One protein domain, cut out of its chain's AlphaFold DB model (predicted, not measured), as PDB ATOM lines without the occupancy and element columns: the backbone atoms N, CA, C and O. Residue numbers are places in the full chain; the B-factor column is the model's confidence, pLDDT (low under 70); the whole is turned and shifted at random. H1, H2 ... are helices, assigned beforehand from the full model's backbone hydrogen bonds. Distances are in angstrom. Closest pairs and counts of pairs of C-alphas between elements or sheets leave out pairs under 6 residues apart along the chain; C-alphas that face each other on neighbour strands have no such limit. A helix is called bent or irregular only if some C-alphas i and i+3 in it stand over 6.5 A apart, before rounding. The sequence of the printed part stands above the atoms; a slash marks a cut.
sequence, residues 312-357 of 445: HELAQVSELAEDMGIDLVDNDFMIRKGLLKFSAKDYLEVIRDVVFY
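Overview. This is residues 312 to 357 of the 445 residues of an uncharacterized protein of Dactylellina haptotyla (strain CBS 200.50) (UniProt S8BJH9). Three separate helices are strung along an open chain in a wide, flat V, with H1 at one end, the short H2 at the turn and H3 at the other end. No helix packs on another, and there is no common core. The printed part has 46 residues with three named helices, in the order H1, H2, H3, and no named strand; the class is all helix. It is extended, with a radius of gyration of the C-alphas of 16.8 A, and spans 51 by 26 by 11 A.

Arrangement. H1, residues 312 to 323, touches no helix. A short link of 7 residues joins it to H2, residues 331 to 336; the two are apart, with no C-alpha of the one within 8 A of the other. Another short link of 7 residues joins H2 to H3, residues 344 to 356, and these two are apart as well. H1 and H3 are also apart. In H1, H2 and H3 every O i to N i+4 pair is within hydrogen-bond range.

Along the chain. H1 begins at C-alpha 312, at (145.500, 156.851, 113.234), and is 16.5 A long from first to last C-alpha. H2 is 8.6 A long and begins at C-alpha 331, at (153.760, 165.711, 86.151). H3, the longest helix with 13 residues, is 18.0 A long and ends at C-alpha 356, at (152.624, 140.620, 66.782). None of the three is bent.

Size, cuts and confidence. The two C-alphas farthest apart are those of His 312 and Tyr 357, the first and last printed residues, 51.6 A apart. Residues 342 to 357, of which 344 to 356 belong to H3, stand free. The printed part has no cut, and neither link is long. The mean pLDDT of the printed part is 88.1; residues 327 to 328, in the link from H1 to H2, are under 70.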
ATOM      1  N   HIS A 312     144.748 155.702 112.732       94.56
ATOM      2  CA  HIS A 312     145.500 156.851 113.234       94.56
ATOM      3  C   HIS A 312     146.892 156.942 112.593       94.56
ATOM      4  O   HIS A 312     147.285 158.017 112.161       94.56
ATOM      5  N   GLU A 313     147.588 155.813 112.439       95.06
ATOM      6  CA  GLU A 313     148.878 155.744 111.737       95.06
ATOM      7  C   GLU A 313     148.737 156.123 110.254       95.06
ATOM      8  O   GLU A 313     149.512 156.923 109.746       95.06
ATOM      9  N   LEU A 314     147.699 155.638 109.565       93.75
ATOM     10  CA  LEU A 314     147.410 156.016 108.178       93.75
ATOM     11  C   LEU A 314     147.039 157.499 108.032       93.75
ATOM     12  O   LEU A 314     147.328 158.083 106.993       93.75
ATOM     13  N   ALA A 315     146.420 158.110 109.048       93.00
ATOM     14  CA  ALA A 315     146.184 159.552 109.058       93.00
ATOM     15  C   ALA A 315     147.505 160.330 109.187       93.00
ATOM     16  O   ALA A 315     147.740 161.229 108.389       93.00
ATOM     17  N   GLN A 316     148.396 159.924 110.102       96.19
ATOM     18  CA  GLN A 316     149.733 160.521 110.248       96.19
ATOM     19  C   GLN A 316     150.602 160.337 108.990       96.19
ATOM     20  O   GLN A 316     151.355 161.232 108.621       96.19
ATOM     21  N   VAL A 317     150.500 159.193 108.303       94.56
ATOM     22  CA  VAL A 317     151.213 158.955 107.036       94.56
ATOM     23  C   VAL A 317     150.640 159.801 105.890       94.56
ATOM     24  O   VAL A 317     151.409 160.218 105.030       94.56
ATOM     25  N   SER A 318     149.330 160.092 105.881       91.12
ATOM     26  CA  SER A 318     148.733 161.059 104.939       91.12
ATOM     27  C   SER A 318     149.261 162.468 105.201       91.12
ATOM     28  O   SER A 318     149.815 163.081 104.298       91.12
ATOM     29  N   GLU A 319     149.196 162.919 106.458       92.56
ATOM     30  CA  GLU A 319     149.706 164.221 106.912       92.56
ATOM     31  C   GLU A 319     151.189 164.403 106.539       92.56
ATOM     32  O   GLU A 319     151.559 165.407 105.938       92.56
ATOM     33  N   LEU A 320     152.029 163.386 106.766       94.19
ATOM     34  CA  LEU A 320     153.441 163.419 106.375       94.19
ATOM     35  C   LEU A 320     153.654 163.410 104.848       94.19
ATOM     36  O   LEU A 320     154.610 164.011 104.362       94.19
ATOM     37  N   ALA A 321     152.804 162.729 104.074       88.38
ATOM     38  CA  ALA A 321     152.894 162.731 102.611       88.38
ATOM     39  C   ALA A 321     152.485 164.089 102.009       88.38
ATOM     40  O   ALA A 321     153.097 164.532 101.033       88.38
ATOM     41  N   GLU A 322     151.496 164.747 102.617       88.06
ATOM     42  CA  GLU A 322     151.069 166.117 102.316       88.06
ATOM     43  C   GLU A 322     152.200 167.115 102.662       88.06
ATOM     44  O   GLU A 322     152.643 167.856 101.782       88.06
ATOM     45  N   ASP A 323     152.773 167.045 103.872       92.00
ATOM     46  CA  ASP A 323     153.915 167.871 104.317       92.00
ATOM     47  C   ASP A 323     155.176 167.697 103.448       92.00
ATOM     48  O   ASP A 323     155.920 168.650 103.204       92.00
ATOM     49  N   MET A 324     155.440 166.478 102.964       84.88
ATOM     50  CA  MET A 324     156.570 166.195 102.072       84.88
ATOM     51  C   MET A 324     156.323 166.602 100.609       84.88
ATOM     52  O   MET A 324     157.226 166.429  99.785       84.88
ATOM     53  N   GLY A 325     155.133 167.103 100.254       78.81
ATOM     54  CA  GLY A 325     154.778 167.411  98.864       78.81
ATOM     55  C   GLY A 325     154.783 166.176  97.952       78.81
ATOM     56  O   GLY A 325     155.067 166.280  96.761       78.81
ATOM     57  N   ILE A 326     154.514 164.991  98.516       73.81
ATOM     58  CA  ILE A 326     154.359 163.731  97.766       73.81
ATOM     59  C   ILE A 326     152.942 163.641  97.166       73.81
ATOM     60  O   ILE A 326     152.680 162.790  96.310       73.81
ATOM     61  N   ASP A 327     152.040 164.537  97.582       64.06
ATOM     62  CA  ASP A 327     150.688 164.667  97.050       64.06
ATOM     63  C   ASP A 327     150.723 165.000  95.549       64.06
ATOM     64  O   ASP A 327     150.976 166.126  95.134       64.06
ATOM     65  N   LEU A 328     150.518 163.956  94.740       63.66
ATOM     66  CA  LEU A 328     150.734 163.910  93.294       63.66
ATOM     67  C   LEU A 328     152.130 164.396  92.866       63.66
ATOM     68  O   LEU A 328     152.295 165.552  92.494       63.66
ATOM     69  N   VAL A 329     153.101 163.469  92.773       72.50
ATOM     70  CA  VAL A 329     154.394 163.707  92.095       72.50
ATOM     71  C   VAL A 329     154.160 164.508  90.815       72.50
ATOM     72  O   VAL A 329     153.550 163.994  89.869       72.50
ATOM     73  N   ASP A 330     154.634 165.757  90.821       81.44
ATOM     74  CA  ASP A 330     154.326 166.737  89.787       81.44
ATOM     75  C   ASP A 330     154.581 166.132  88.408       81.44
ATOM     76  O   ASP A 330     155.662 165.588  88.142       81.44
ATOM     77  N   ASN A 331     153.602 166.236  87.508       81.56
ATOM     78  CA  ASN A 331     153.760 165.711  86.151       81.56
ATOM     79  C   ASN A 331     154.988 166.369  85.489       81.56
ATOM     80  O   ASN A 331     155.828 165.694  84.898       81.56
ATOM     81  N   ASP A 332     155.178 167.661  85.756       83.12
ATOM     82  CA  ASP A 332     156.331 168.457  85.341       83.12
ATOM     83  C   ASP A 332     157.647 168.042  86.011       83.12
ATOM     84  O   ASP A 332     158.718 168.261  85.445       83.12
ATOM     85  N   PHE A 333     157.622 167.467  87.218       85.31
ATOM     86  CA  PHE A 333     158.819 166.902  87.849       85.31
ATOM     87  C   PHE A 333     159.203 165.575  87.188       85.31
ATOM     88  O   PHE A 333     160.375 165.381  86.862       85.31
ATOM     89  N   MET A 334     158.232 164.696  86.919       86.31
ATOM     90  CA  MET A 334     158.483 163.449  86.187       86.31
ATOM     91  C   MET A 334     159.006 163.732  84.774       86.31
ATOM     92  O   MET A 334     160.067 163.221  84.414       86.31
ATOM     93  N   ILE A 335     158.362 164.642  84.034       87.44
ATOM     94  CA  ILE A 335     158.807 165.081  82.702       87.44
ATOM     95  C   ILE A 335     160.227 165.673  82.764       87.44
ATOM     96  O   ILE A 335     161.089 165.257  81.988       87.44
ATOM     97  N   ARG A 336     160.534 166.559  83.727       91.19
ATOM     98  CA  ARG A 336     161.901 167.103  83.923       91.19
ATOM     99  C   ARG A 336     162.945 166.045  84.300       91.19
ATOM    100  O   ARG A 336     164.133 166.272  84.085       91.19
ATOM    101  N   LYS A 337     162.532 164.902  84.855       91.50
ATOM    102  CA  LYS A 337     163.398 163.742  85.133       91.50
ATOM    103  C   LYS A 337     163.446 162.725  83.985       91.50
ATOM    104  O   LYS A 337     164.137 161.720  84.120       91.50
ATOM    105  N   GLY A 338     162.750 162.969  82.874       90.44
ATOM    106  CA  GLY A 338     162.648 162.034  81.750       90.44
ATOM    107  C   GLY A 338     161.718 160.842  82.003       90.44
ATOM    108  O   GLY A 338     161.688 159.916  81.194       90.44
ATOM    109  N   LEU A 339     160.946 160.849  83.096       89.88
ATOM    110  CA  LEU A 339     159.893 159.867  83.338       89.88
ATOM    111  C   LEU A 339     158.605 160.318  82.643       89.88
ATOM    112  O   LEU A 339     157.903 161.219  83.099       89.88
ATOM    113  N   LEU A 340     158.282 159.660  81.534       86.62
ATOM    114  CA  LEU A 340     157.007 159.818  80.844       86.62
ATOM    115  C   LEU A 340     155.922 158.998  81.556       86.62
ATOM    116  O   LEU A 340     156.116 157.812  81.832       86.62
ATOM    117  N   LYS A 341     154.752 159.601  81.810       84.88
ATOM    118  CA  LYS A 341     153.554 158.854  82.228       84.88
ATOM    119  C   LYS A 341     152.968 158.120  81.023       84.88
ATOM    120  O   LYS A 341     152.069 158.634  80.366       84.88
ATOM    121  N   PHE A 342     153.454 156.913  80.762       88.62
ATOM    122  CA  PHE A 342     152.779 155.990  79.856       88.62
ATOM    123  C   PHE A 342     151.424 155.591  80.448       88.62
ATOM    124  O   PHE A 342     151.326 155.154  81.600       88.62
ATOM    125  N   SER A 343     150.363 155.751  79.665       90.81
ATOM    126  CA  SER A 343     149.058 155.195  79.993       90.81
ATOM    127  C   SER A 343     149.081 153.673  79.829       90.81
ATOM    128  O   SER A 343     149.906 153.106  79.112       90.81
ATOM    129  N   ALA A 344     148.119 152.983  80.447       93.25
ATOM    130  CA  ALA A 344     147.957 151.542  80.245       93.25
ATOM    131  C   ALA A 344     147.716 151.169  78.765       93.25
ATOM    132  O   ALA A 344     148.021 150.050  78.365       93.25
ATOM    133  N   LYS A 345     147.199 152.100  77.946       93.38
ATOM    134  CA  LYS A 345     147.017 151.904  76.502       93.38
ATOM    135  C   LYS A 345     148.357 151.906  75.767       93.38
ATOM    136  O   LYS A 345     148.584 151.006  74.970       93.38
ATOM    137  N   ASP A 346     149.249 152.835  76.096       94.44
ATOM    138  CA  ASP A 346     150.558 152.963  75.437       94.44
ATOM    139  C   ASP A 346     151.432 151.728  75.718       94.44
ATOM    140  O   ASP A 346     152.060 151.185  74.813       94.44
ATOM    141  N   TYR A 347     151.394 151.203  76.951       92.50
ATOM    142  CA  TYR A 347     152.029 149.919  77.278       92.50
ATOM    143  C   TYR A 347     151.449 148.747  76.474       92.50
ATOM    144  O   TYR A 347     152.200 147.881  76.031       92.50
ATOM    145  N   LEU A 348     150.126 148.697  76.278       95.25
ATOM    146  CA  LEU A 348     149.488 147.644  75.482       95.25
ATOM    147  C   LEU A 348     149.794 147.769  73.985       95.25
ATOM    148  O   LEU A 348     149.856 146.744  73.315       95.25
ATOM    149  N   GLU A 349     149.994 148.980  73.465       93.88
ATOM    150  CA  GLU A 349     150.441 149.209  72.086       93.88
ATOM    151  C   GLU A 349     151.884 148.726  71.900       93.88
ATOM    152  O   GLU A 349     152.113 147.863  71.059       93.88
ATOM    153  N   VAL A 350     152.815 149.111  72.782       91.50
ATOM    154  CA  VAL A 350     154.203 148.603  72.749       91.50
ATOM    155  C   VAL A 350     154.265 147.074  72.880       91.50
ATOM    156  O   VAL A 350     155.005 146.422  72.145       91.50
ATOM    157  N   ILE A 351     153.480 146.469  73.780       93.31
ATOM    158  CA  ILE A 351     153.430 145.002  73.917       93.31
ATOM    159  C   ILE A 351     152.854 144.350  72.655       93.31
ATOM    160  O   ILE A 351     153.332 143.292  72.252       93.31
ATOM    161  N   ARG A 352     151.843 144.951  72.015       92.19
ATOM    162  CA  ARG A 352     151.280 144.427  70.763       92.19
ATOM    163  C   ARG A 352     152.288 144.492  69.627       92.19
ATOM    164  O   ARG A 352     152.442 143.486  68.947       92.19
ATOM    165  N   ASP A 353     152.994 145.603  69.467       90.88
ATOM    166  CA  ASP A 353     154.007 145.740  68.421       90.88
ATOM    167  C   ASP A 353     155.116 144.690  68.606       90.88
ATOM    168  O   ASP A 353     155.422 143.950  67.676       90.88
ATOM    169  N   VAL A 354     155.619 144.512  69.836       91.81
ATOM    170  CA  VAL A 354     156.649 143.503  70.160       91.81
ATOM    171  C   VAL A 354     156.163 142.056  69.971       91.81
ATOM    172  O   VAL A 354     156.946 141.201  69.562       91.81
ATOM    173  N   VAL A 355     154.896 141.749  70.278       91.50
ATOM    174  CA  VAL A 355     154.358 140.373  70.217       91.50
ATOM    175  C   VAL A 355     153.862 139.988  68.822       91.50
ATOM    176  O   VAL A 355     154.050 138.843  68.413       91.50
ATOM    177  N   PHE A 356     153.216 140.903  68.096       88.31
ATOM    178  CA  PHE A 356     152.624 140.620  66.782       88.31
ATOM    179  C   PHE A 356     153.559 140.943  65.612       88.31
ATOM    180  O   PHE A 356     153.398 140.342  64.551       88.31
ATOM    181  N   TYR A 357     154.546 141.825  65.803       81.44
ATOM    182  CA  TYR A 357     155.548 142.157  64.789       81.44
ATOM    183  C   TYR A 357     156.977 142.105  65.358       81.44
ATOM    184  O   TYR A 357     157.610 143.148  65.557       81.44
TER     185      TYR A 357